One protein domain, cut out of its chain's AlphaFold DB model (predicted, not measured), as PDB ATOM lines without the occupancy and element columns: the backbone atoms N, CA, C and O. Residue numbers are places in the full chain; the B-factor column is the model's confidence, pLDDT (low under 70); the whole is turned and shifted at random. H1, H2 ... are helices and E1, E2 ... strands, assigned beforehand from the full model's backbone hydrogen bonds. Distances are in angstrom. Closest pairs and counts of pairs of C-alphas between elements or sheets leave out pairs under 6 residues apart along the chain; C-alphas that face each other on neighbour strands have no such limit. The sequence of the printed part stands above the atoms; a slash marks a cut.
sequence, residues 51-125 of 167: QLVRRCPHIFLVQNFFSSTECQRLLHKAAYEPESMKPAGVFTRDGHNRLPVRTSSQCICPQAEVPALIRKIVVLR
ATOM      1  N   GLN A  51     -22.166 -26.488 -47.056       96.19
ATOM      2  CA  GLN A  51     -21.276 -25.423 -47.501       96.19
ATOM      3  C   GLN A  51     -21.401 -24.223 -46.569       96.19
ATOM      4  O   GLN A  51     -22.501 -23.747 -46.298       96.19
ATOM      5  N   LEU A  52     -20.269 -23.712 -46.089       93.69
ATOM      6  CA  LEU A  52     -20.213 -22.478 -45.311       93.69
ATOM      7  C   LEU A  52     -20.243 -21.275 -46.265       93.69
ATOM      8  O   LEU A  52     -19.279 -21.033 -46.985       93.69
ATOM      9  N   VAL A  53     -21.339 -20.518 -46.253       95.94
ATOM     10  CA  VAL A  53     -21.541 -19.338 -47.114       95.94
ATOM     11  C   VAL A  53     -20.984 -18.073 -46.463       95.94
ATOM     12  O   VAL A  53     -20.438 -17.204 -47.138       95.94
ATOM     13  N   ARG A  54     -21.111 -17.947 -45.138       90.94
ATOM     14  CA  ARG A  54     -20.654 -16.776 -44.378       90.94
ATOM     15  C   ARG A  54     -20.204 -17.197 -42.984       90.94
ATOM     16  O   ARG A  54     -20.841 -18.056 -42.390       90.94
ATOM     17  N   ARG A  55     -19.119 -16.601 -42.471       86.50
ATOM     18  CA  ARG A  55     -18.571 -16.875 -41.123       86.50
ATOM     19  C   ARG A  55     -19.158 -15.992 -40.021       86.50
ATOM     20  O   ARG A  55     -19.340 -16.453 -38.907       86.50
ATOM     21  N   CYS A  56     -19.473 -14.733 -40.322       82.81
ATOM     22  CA  CYS A  56     -20.008 -13.789 -39.340       82.81
ATOM     23  C   CYS A  56     -21.239 -13.049 -39.907       82.81
ATOM     24  O   CYS A  56     -21.067 -12.082 -40.663       82.81
ATOM     25  N   PRO A  57     -22.480 -13.503 -39.616       87.38
ATOM     26  CA  PRO A  57     -22.827 -14.708 -38.852       87.38
ATOM     27  C   PRO A  57     -22.547 -15.998 -39.636       87.38
ATOM     28  O   PRO A  57     -22.397 -15.962 -40.860       87.38
ATOM     29  N   HIS A  58     -22.500 -17.129 -38.929       87.25
ATOM     30  CA  HIS A  58     -22.373 -18.446 -39.546       87.25
ATOM     31  C   HIS A  58     -23.639 -18.782 -40.344       87.25
ATOM     32  O   HIS A  58     -24.713 -18.960 -39.773       87.25
ATOM     33  N   ILE A  59     -23.512 -18.867 -41.668       90.75
ATOM     34  CA  ILE A  59     -24.587 -19.266 -42.581       90.75
ATOM     35  C   ILE A  59     -24.107 -20.481 -43.358       90.75
ATOM     36  O   ILE A  59     -23.085 -20.416 -44.044       90.75
ATOM     37  N   PHE A  60     -24.871 -21.565 -43.272       93.56
ATOM     38  CA  PHE A  60     -24.606 -22.802 -43.990       93.56
ATOM     39  C   PHE A  60     -25.700 -23.068 -45.021       93.56
ATOM     40  O   PHE A  60     -26.873 -22.778 -44.789       93.56
ATOM     41  N   LEU A  61     -25.305 -23.639 -46.151       96.19
ATOM     42  CA  LEU A  61     -26.179 -24.085 -47.227       96.19
ATOM     43  C   LEU A  61     -26.004 -25.592 -47.403       96.19
ATOM     44  O   LEU A  61     -24.879 -26.077 -47.392       96.19
ATOM     45  N   VAL A  62     -27.099 -26.324 -47.598       96.44
ATOM     46  CA  VAL A  62     -27.050 -27.733 -48.004       96.44
ATOM     47  C   VAL A  62     -27.668 -27.849 -49.386       96.44
ATOM     48  O   VAL A  62     -28.864 -27.606 -49.559       96.44
ATOM     49  N   GLN A  63     -26.855 -28.194 -50.380       95.12
ATOM     50  CA  GLN A  63     -27.348 -28.359 -51.744       95.12
ATOM     51  C   GLN A  63     -28.178 -29.640 -51.876       95.12
ATOM     52  O   GLN A  63     -27.876 -30.647 -51.240       95.12
ATOM     53  N   ASN A  64     -29.214 -29.604 -52.723       94.75
ATOM     54  CA  ASN A  64     -30.057 -30.763 -53.050       94.75
ATOM     55  C   ASN A  64     -30.622 -31.491 -51.814       94.75
ATOM     56  O   ASN A  64     -30.712 -32.717 -51.781       94.75
ATOM     57  N   PHE A  65     -30.997 -30.730 -50.779       95.81
ATOM     58  CA  PHE A  65     -31.487 -31.299 -49.524       95.81
ATOM     59  C   PHE A  65     -32.754 -32.144 -49.713       95.81
ATOM     60  O   PHE A  65     -32.903 -33.182 -49.071       95.81
ATOM     61  N   PHE A  66     -33.643 -31.734 -50.619       95.00
ATOM     62  CA  PHE A  66     -34.795 -32.520 -51.056       95.00
ATOM     63  C   PHE A  66     -34.535 -33.141 -52.428       95.00
ATOM     64  O   PHE A  66     -33.933 -32.508 -53.298       95.00
ATOM     65  N   SER A  67     -35.011 -34.370 -52.632       94.62
ATOM     66  CA  SER A  67     -35.045 -34.970 -53.965       94.62
ATOM     67  C   SER A  67     -36.063 -34.250 -54.853       94.62
ATOM     68  O   SER A  67     -36.992 -33.599 -54.370       94.62
ATOM     69  N   SER A  68     -35.947 -34.422 -56.172       96.00
ATOM     70  CA  SER A  68     -36.934 -33.899 -57.126       96.00
ATOM     71  C   SER A  68     -38.354 -34.381 -56.810       96.00
ATOM     72  O   SER A  68     -39.297 -33.595 -56.847       96.00
ATOM     73  N   THR A  69     -38.506 -35.649 -56.427       94.81
ATOM     74  CA  THR A  69     -39.793 -36.249 -56.054       94.81
ATOM     75  C   THR A  69     -40.371 -35.660 -54.766       94.81
ATOM     76  O   THR A  69     -41.571 -35.399 -54.703       94.81
ATOM     77  N   GLU A  70     -39.541 -35.398 -53.752       94.12
ATOM     78  CA  GLU A  70     -39.958 -34.722 -52.515       94.12
ATOM     79  C   GLU A  70     -40.409 -33.284 -52.802       94.12
ATOM     80  O   GLU A  70     -41.480 -32.876 -52.351       94.12
ATOM     81  N   CYS A  71     -39.645 -32.542 -53.613       95.06
ATOM     82  CA  CYS A  71     -40.006 -31.192 -54.045       95.06
ATOM     83  C   CYS A  71     -41.346 -31.170 -54.784       95.06
ATOM     84  O   CYS A  71     -42.196 -30.345 -54.466       95.06
ATOM     85  N   GLN A  72     -41.565 -32.087 -55.731       95.88
ATOM     86  CA  GLN A  72     -42.824 -32.156 -56.479       95.88
ATOM     87  C   GLN A  72     -44.022 -32.436 -55.570       95.88
ATOM     88  O   GLN A  72     -45.067 -31.818 -55.737       95.88
ATOM     89  N   ARG A  73     -43.872 -33.299 -54.560       93.75
ATOM     90  CA  ARG A  73     -44.942 -33.558 -53.582       93.75
ATOM     91  C   ARG A  73     -45.268 -32.322 -52.743       93.75
ATOM     92  O   ARG A  73     -46.439 -32.005 -52.564       93.75
ATOM     93  N   LEU A  74     -44.245 -31.610 -52.267       94.69
ATOM     94  CA  LEU A  74     -44.420 -30.368 -51.506       94.69
ATOM     95  C   LEU A  74     -45.065 -29.262 -52.351       94.69
ATOM     96  O   LEU A  74     -45.975 -28.582 -51.880       94.69
ATOM     97  N   LEU A  75     -44.629 -29.114 -53.605       95.50
ATOM     98  CA  LEU A  75     -45.210 -28.170 -54.559       95.50
ATOM     99  C   LEU A  75     -46.657 -28.526 -54.885       95.50
ATOM    100  O   LEU A  75     -47.508 -27.643 -54.871       95.50
ATOM    101  N   HIS A  76     -46.948 -29.806 -55.127       95.75
ATOM    102  CA  HIS A  76     -48.300 -30.263 -55.414       95.75
ATOM    103  C   HIS A  76     -49.245 -29.935 -54.258       95.75
ATOM    104  O   HIS A  76     -50.309 -29.358 -54.467       95.75
ATOM    105  N   LYS A  77     -48.828 -30.238 -53.027       94.81
ATOM    106  CA  LYS A  77     -49.590 -29.896 -51.829       94.81
ATOM    107  C   LYS A  77     -49.834 -28.392 -51.719       94.81
ATOM    108  O   LYS A  77     -50.969 -27.966 -51.526       94.81
ATOM    109  N   ALA A  78     -48.794 -27.578 -51.875       95.31
ATOM    110  CA  ALA A  78     -48.918 -26.126 -51.774       95.31
ATOM    111  C   ALA A  78     -49.785 -25.503 -52.889       95.31
ATOM    112  O   ALA A  78     -50.427 -24.485 -52.651       95.31
ATOM    113  N   ALA A  79     -49.792 -26.085 -54.093       95.44
ATOM    114  CA  ALA A  79     -50.480 -25.524 -55.255       95.44
ATOM    115  C   ALA A  79     -51.919 -26.029 -55.442       95.44
ATOM    116  O   ALA A  79     -52.772 -25.255 -55.868       95.44
ATOM    117  N   TYR A  80     -52.187 -27.309 -55.163       94.88
ATOM    118  CA  TYR A  80     -53.438 -27.963 -55.566       94.88
ATOM    119  C   TYR A  80     -54.359 -28.340 -54.405       94.88
ATOM    120  O   TYR A  80     -55.542 -28.576 -54.639       94.88
ATOM    121  N   GLU A  81     -53.871 -28.397 -53.163       95.00
ATOM    122  CA  GLU A  81     -54.743 -28.685 -52.021       95.00
ATOM    123  C   GLU A  81     -55.439 -27.395 -51.540       95.00
ATOM    124  O   GLU A  81     -54.767 -26.480 -51.062       95.00
ATOM    125  N   PRO A  82     -56.780 -27.305 -51.616       84.75
ATOM    126  CA  PRO A  82     -57.523 -26.052 -51.425       84.75
ATOM    127  C   PRO A  82     -57.454 -25.464 -50.005       84.75
ATOM    128  O   PRO A  82     -57.826 -24.312 -49.802       84.75
ATOM    129  N   GLU A  83     -56.947 -26.217 -49.026       90.19
ATOM    130  CA  GLU A  83     -56.807 -25.781 -47.630       90.19
ATOM    131  C   GLU A  83     -55.367 -25.838 -47.105       90.19
ATOM    132  O   GLU A  83     -55.127 -25.600 -45.915       90.19
ATOM    133  N   SER A  84     -54.396 -26.173 -47.960       93.12
ATOM    134  CA  SER A  84     -53.007 -26.329 -47.523       93.12
ATOM    135  C   SER A  84     -52.378 -24.982 -47.178       93.12
ATOM    136  O   SER A  84     -51.748 -24.854 -46.128       93.12
ATOM    137  N   MET A  85     -52.595 -23.966 -48.017       94.38
ATOM    138  CA  MET A  85     -52.058 -22.619 -47.851       94.38
ATOM    139  C   MET A  85     -53.008 -21.749 -47.023       94.38
ATOM    140  O   MET A  85     -54.128 -21.450 -47.430       94.38
ATOM    141  N   LYS A  86     -52.540 -21.281 -45.866       90.56
ATOM    142  CA  LYS A  86     -53.273 -20.378 -44.965       90.56
ATOM    143  C   LYS A  86     -52.455 -19.108 -44.731       90.56
ATOM    144  O   LYS A  86     -51.229 -19.184 -44.780       90.56
ATOM    145  N   PRO A  87     -53.061 -17.943 -44.458       88.25
ATOM    146  CA  PRO A  87     -52.301 -16.760 -44.055       88.25
ATOM    147  C   PRO A  87     -51.383 -17.077 -42.865       88.25
ATOM    148  O   PRO A  87     -51.808 -17.733 -41.910       88.25
ATOM    149  N   ALA A  88     -50.115 -16.660 -42.924       86.88
ATOM    150  CA  ALA A  88     -49.180 -16.922 -41.834       86.88
ATOM    151  C   ALA A  88     -49.533 -16.057 -40.614       86.88
ATOM    152  O   ALA A  88     -49.450 -14.829 -40.669       86.88
ATOM    153  N   GLY A  89     -49.918 -16.700 -39.511       80.75
ATOM    154  CA  GLY A  89     -50.210 -16.017 -38.252       80.75
ATOM    155  C   GLY A  89     -48.947 -15.449 -37.598       80.75
ATOM    156  O   GLY A  89     -47.873 -16.050 -37.671       80.75
ATOM    157  N   VAL A  90     -49.076 -14.298 -36.935       79.31
ATOM    158  CA  VAL A  90     -48.058 -13.763 -36.020       79.31
ATOM    159  C   VAL A  90     -48.601 -13.913 -34.606       79.31
ATOM    160  O   VAL A  90     -49.482 -13.167 -34.187       79.31
ATOM    161  N   PHE A  91     -48.085 -14.899 -33.879       72.06
ATOM    162  CA  PHE A  91     -48.427 -15.097 -32.476       72.06
ATOM    163  C   PHE A  91     -47.448 -14.299 -31.617       72.06
ATOM    164  O   PHE A  91     -46.233 -14.481 -31.729       72.06
ATOM    165  N   THR A  92     -47.950 -13.394 -30.773       72.56
ATOM    166  CA  THR A  92     -47.117 -12.787 -29.729       72.56
ATOM    167  C   THR A  92     -46.942 -13.767 -28.572       72.56
ATOM    168  O   THR A  92     -47.695 -14.730 -28.426       72.56
ATOM    169  N   ARG A  93     -45.945 -13.509 -27.718       71.06
ATOM    170  CA  ARG A  93     -45.690 -14.301 -26.505       71.06
ATOM    171  C   ARG A  93     -46.908 -14.362 -25.572       71.06
ATOM    172  O   ARG A  93     -47.079 -15.355 -24.877       71.06
ATOM    173  N   ASP A  94     -47.764 -13.345 -25.626       80.12
ATOM    174  CA  ASP A  94     -48.984 -13.228 -24.820       80.12
ATOM    175  C   ASP A  94     -50.183 -13.981 -25.430       80.12
ATOM    176  O   ASP A  94     -51.301 -13.871 -24.938       80.12
ATOM    177  N   GLY A  95     -49.992 -14.702 -26.541       71.00
ATOM    178  CA  GLY A  95     -51.053 -15.457 -27.219       71.00
ATOM    179  C   GLY A  95     -52.078 -14.592 -27.961       71.00
ATOM    180  O   GLY A  95     -52.971 -15.122 -28.621       71.00
ATOM    181  N   HIS A  96     -51.950 -13.266 -27.909       71.00
ATOM    182  CA  HIS A  96     -52.808 -12.357 -28.654       71.00
ATOM    183  C   HIS A  96     -52.333 -12.226 -30.108       71.00
ATOM    184  O   HIS A  96     -51.182 -11.884 -30.380       71.00
ATOM    185  N   ASN A  97     -53.242 -12.437 -31.063       60.41
ATOM    186  CA  ASN A  97     -53.001 -12.106 -32.467       60.41
ATOM    187  C   ASN A  97     -52.835 -10.586 -32.603       60.41
ATOM    188  O   ASN A  97     -53.820  -9.851 -32.677       60.41
ATOM    189  N   ARG A  98     -51.594 -10.098 -32.646       58.41
ATOM    190  CA  ARG A  98     -51.311  -8.745 -33.129       58.41
ATOM    191  C   ARG A  98     -50.933  -8.830 -34.599       58.41
ATOM    192  O   ARG A  98     -49.938  -9.455 -34.955       58.41
ATOM    193  N   LEU A  99     -51.714  -8.163 -35.444       61.53
ATOM    194  CA  LEU A  99     -51.268  -7.813 -36.789       61.53
ATOM    195  C   LEU A  99     -50.046  -6.890 -36.645       61.53
ATOM    196  O   LEU A  99     -50.083  -5.920 -35.888       61.53
ATOM    197  N   PRO A 100     -48.960  -7.207 -37.351       61.06
ATOM    198  CA  PRO A 100     -48.817  -6.679 -38.694       61.06
ATOM    199  C   PRO A 100     -49.063  -7.801 -39.695       61.06
ATOM    200  O   PRO A 100     -48.481  -8.878 -39.591       61.06
ATOM    201  N   VAL A 101     -49.965  -7.550 -40.643       68.62
ATOM    202  CA  VAL A 101     -50.310  -8.467 -41.734       68.62
ATOM    203  C   VAL A 101     -49.020  -8.991 -42.367       68.62
ATOM    204  O   VAL A 101     -48.308  -8.254 -43.049       68.62
ATOM    205  N   ARG A 102     -48.698 -10.267 -42.144       72.19
ATOM    206  CA  ARG A 102     -47.709 -10.942 -42.976       72.19
ATOM    207  C   ARG A 102     -48.332 -11.115 -44.354       72.19
ATOM    208  O   ARG A 102     -49.408 -11.684 -44.482       72.19
ATOM    209  N   THR A 103     -47.641 -10.643 -45.386       83.44
ATOM    210  CA  THR A 103     -48.026 -10.876 -46.788       83.44
ATOM    211  C   THR A 103     -47.738 -12.309 -47.243       83.44
ATOM    212  O   THR A 103     -48.077 -12.682 -48.360       83.44
ATOM    213  N   SER A 104     -47.107 -13.121 -46.388       89.00
ATOM    214  CA  SER A 104     -46.800 -14.523 -46.653       89.00
ATOM    215  C   SER A 104     -47.932 -15.454 -46.221       89.00
ATOM    216  O   SER A 104     -48.481 -15.315 -45.126       89.00
ATOM    217  N   SER A 105     -48.167 -16.487 -47.020       91.00
ATOM    218  CA  SER A 105     -48.969 -17.655 -46.650       91.00
ATOM    219  C   SER A 105     -48.062 -18.796 -46.162       91.00
ATOM    220  O   SER A 105     -46.875 -18.836 -46.481       91.00
ATOM    221  N   GLN A 106     -48.609 -19.721 -45.382       92.31
ATOM    222  CA  GLN A 106     -47.934 -20.898 -44.838       92.31
ATOM    223  C   GLN A 106     -48.686 -22.175 -45.221       92.31
ATOM    224  O   GLN A 106     -49.912 -22.162 -45.281       92.31
ATOM    225  N   CYS A 107     -47.964 -23.280 -45.403       94.19
ATOM    226  CA  CYS A 107     -48.541 -24.615 -45.552       94.19
ATOM    227  C   CYS A 107     -48.022 -25.538 -44.453       94.19
ATOM    228  O   CYS A 107     -46.815 -25.629 -44.225       94.19
ATOM    229  N   ILE A 108     -48.936 -26.233 -43.773       92.50
ATOM    230  CA  ILE A 108     -48.583 -27.203 -42.735       92.50
ATOM    231  C   ILE A 108     -48.333 -28.556 -43.397       92.50
ATOM    232  O   ILE A 108     -49.228 -29.151 -44.002       92.50
ATOM    233  N   CYS A 109     -47.111 -29.061 -43.250       92.50
ATOM    234  CA  CYS A 109     -46.719 -30.377 -43.729       92.50
ATOM    235  C   CYS A 109     -46.469 -31.312 -42.530       92.50
ATOM    236  O   CYS A 109     -45.462 -31.146 -41.838       92.50
ATOM    237  N   PRO A 110     -47.387 -32.248 -42.215       91.56
ATOM    238  CA  PRO A 110     -47.189 -33.207 -41.139       91.56
ATOM    239  C   PRO A 110     -45.995 -34.119 -41.429       91.56
ATOM    240  O   PRO A 110     -45.716 -34.487 -42.569       91.56
ATOM    241  N   GLN A 111     -45.320 -34.554 -40.366       90.81
ATOM    242  CA  GLN A 111     -44.130 -35.404 -40.449       90.81
ATOM    243  C   GLN A 111     -44.343 -36.682 -41.280       90.81
ATOM    244  O   GLN A 111     -43.417 -37.130 -41.956       90.81
ATOM    245  N   ALA A 112     -45.551 -37.252 -41.250       91.06
ATOM    246  CA  ALA A 112     -45.902 -38.446 -42.014       91.06
ATOM    247  C   ALA A 112     -45.786 -38.249 -43.538       91.06
ATOM    248  O   ALA A 112     -45.516 -39.206 -44.259       91.06
ATOM    249  N   GLU A 113     -45.940 -37.022 -44.041       89.06
ATOM    250  CA  GLU A 113     -45.827 -36.738 -45.473       89.06
ATOM    251  C   GLU A 113     -44.373 -36.687 -45.946       89.06
ATOM    252  O   GLU A 113     -44.088 -37.067 -47.087       89.06
ATOM    253  N   VAL A 114     -43.447 -36.268 -45.074       91.62
ATOM    254  CA  VAL A 114     -42.022 -36.086 -45.399       91.62
ATOM    255  C   VAL A 114     -41.133 -36.749 -44.337       91.62
ATOM    256  O   VAL A 114     -40.325 -36.090 -43.681       91.62
ATOM    257  N   PRO A 115     -41.210 -38.080 -44.162       90.75
ATOM    258  CA  PRO A 115     -40.443 -38.781 -43.129       90.75
ATOM    259  C   PRO A 115     -38.925 -38.645 -43.335       90.75
ATOM    260  O   PRO A 115     -38.143 -38.665 -42.383       90.75
ATOM    261  N   ALA A 116     -38.495 -38.464 -44.585       93.00
ATOM    262  CA  ALA A 116     -37.101 -38.235 -44.931       93.00
ATOM    263  C   ALA A 116     -36.551 -36.906 -44.388       93.00
ATOM    264  O   ALA A 116     -35.374 -36.859 -44.038       93.00
ATOM    265  N   LEU A 117     -37.382 -35.865 -44.247       93.06
ATOM    266  CA  LEU A 117     -36.973 -34.571 -43.693       93.06
ATOM    267  C   LEU A 117     -36.444 -34.731 -42.268       93.06
ATOM    268  O   LEU A 117     -35.353 -34.265 -41.954       93.06
ATOM    269  N   ILE A 118     -37.185 -35.446 -41.420       91.81
ATOM    270  CA  ILE A 118     -36.783 -35.659 -40.027       91.81
ATOM    271  C   ILE A 118     -35.492 -36.467 -39.947       91.81
ATOM    272  O   ILE A 118     -34.594 -36.083 -39.202       91.81
ATOM    273  N   ARG A 119     -35.349 -37.525 -40.756       92.81
ATOM    274  CA  ARG A 119     -34.096 -38.296 -40.819       92.81
ATOM    275  C   ARG A 119     -32.908 -37.415 -41.210       92.81
ATOM    276  O   ARG A 119     -31.885 -37.452 -40.537       92.81
ATOM    277  N   LYS A 120     -33.064 -36.568 -42.233       94.81
ATOM    278  CA  LYS A 120     -32.022 -35.627 -42.680       94.81
ATOM    279  C   LYS A 120     -31.673 -34.602 -41.593       94.81
ATOM    280  O   LYS A 120     -30.497 -34.379 -41.330       94.81
ATOM    281  N   ILE A 121     -32.668 -34.042 -40.897       91.94
ATOM    282  CA  ILE A 121     -32.457 -33.117 -39.767       91.94
ATOM    283  C   ILE A 121     -31.736 -33.804 -38.597       91.94
ATOM    284  O   ILE A 121     -30.910 -33.180 -37.938       91.94
ATOM    285  N   VAL A 122     -32.043 -35.072 -38.310       91.38
ATOM    286  CA  VAL A 122     -31.362 -35.842 -37.256       91.38
ATOM    287  C   VAL A 122     -29.891 -36.076 -37.607       91.38
ATOM    288  O   VAL A 122     -29.047 -35.912 -36.738       91.38
ATOM    289  N   VAL A 123     -29.570 -36.378 -38.867       92.00
ATOM    290  CA  VAL A 123     -28.176 -36.550 -39.333       92.00
ATOM    291  C   VAL A 123     -27.413 -35.218 -39.403       92.00
ATOM    292  O   VAL A 123     -26.193 -35.184 -39.225       92.00
ATOM    293  N   LEU A 124     -28.120 -34.113 -39.670       91.62
ATOM    294  CA  LEU A 124     -27.555 -32.761 -39.664       91.62
ATOM    295  C   LEU A 124     -27.251 -32.269 -38.247       91.62
ATOM    296  O   LEU A 124     -26.346 -31.454 -38.052       91.62
ATOM    297  N   ARG A 125     -27.982 -32.770 -37.248       87.88
ATOM    298  CA  ARG A 125     -27.602 -32.573 -35.855       87.88
ATOM    299  C   ARG A 125     -26.296 -33.327 -35.587       87.88
ATOM    300  O   ARG A 125     -26.097 -34.425 -36.102       87.88
TER     301      ARG A 125
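Overview. This is residues 51 to 125 of the 167 residues of an uncharacterized protein of Symbiodinium microadriaticum (UniProt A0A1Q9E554). The model is a loose, open U: helix H1 makes its base, the small hairpin of E1 and E2 makes one arm, and the hairpin of E3 and E4 with the long loop of residues 88 to 104 makes the other. H2, last along the printed part, lies apart from H1 and from the first hairpin. The printed part has 75 residues, with two named helices and four named strands in the order E1, E2, H1, E3, E4, H2; the two sheets have two strands each, E1 - E2 and E3 - E4, both antiparallel. The class is mixed, helices and strands, with 37 residues in named elements, under half of those printed. The whole is loose, with a radius of gyration of the C-alphas of 16.1 A, and spans 37 by 37 by 20 A, only just flat.

Arrangement. Start with E1, residues 51 to 54, and E2, residues 59 to 62, an antiparallel hairpin with 156 degrees between their directions. Look there for N 51 and O 61, 2.8 A apart and within hydrogen-bond range, and likewise N 59 and O 54 at 2.9 A. Next comes H1, residues 68 to 80, apart from E1. E3, residues 85 to 87, and E4, residues 105 to 107, form the second antiparallel hairpin, at 138 degrees; N 106 and O 86 are within hydrogen-bond range at 2.7 A. The closest C-alphas of H1 and E3 are those of Ala 78 and Met 85, 6.1 A apart; of H1 and E4, those of Ala 78 and Cys 107, 6.4 A. H2, residues 115 to 124, is apart from E1, E2, E3 and H1. In H1 and H2 every O i to N i+4 pair is within hydrogen-bond range.

Along the chain. Find C-alpha 51 at (-21.276, -25.423, -47.501); from there E1 runs 9.2 A to C-alpha 54, and E2 runs 10.4 A from C-alpha 59 to C-alpha 62. H1 begins at C-alpha 68, at (-36.934, -33.899, -57.126), and is 17.6 A long. E3 measures 7.0 A and E4 7.1 A. H2 is 14.6 A long and ends at C-alpha 124, at (-27.555, -32.761, -39.664).

Size, cuts and confidence. The two C-alphas farthest apart are those of Arg 55 and Pro 82, 41.3 A. The printed part has no cut. The link from E3 to E4, 17 residues, is long; that from E4 to H2 is short, and the other three are tight. The mean pLDDT of the printed part is 88.2, and residues 97 to 101 are under 70.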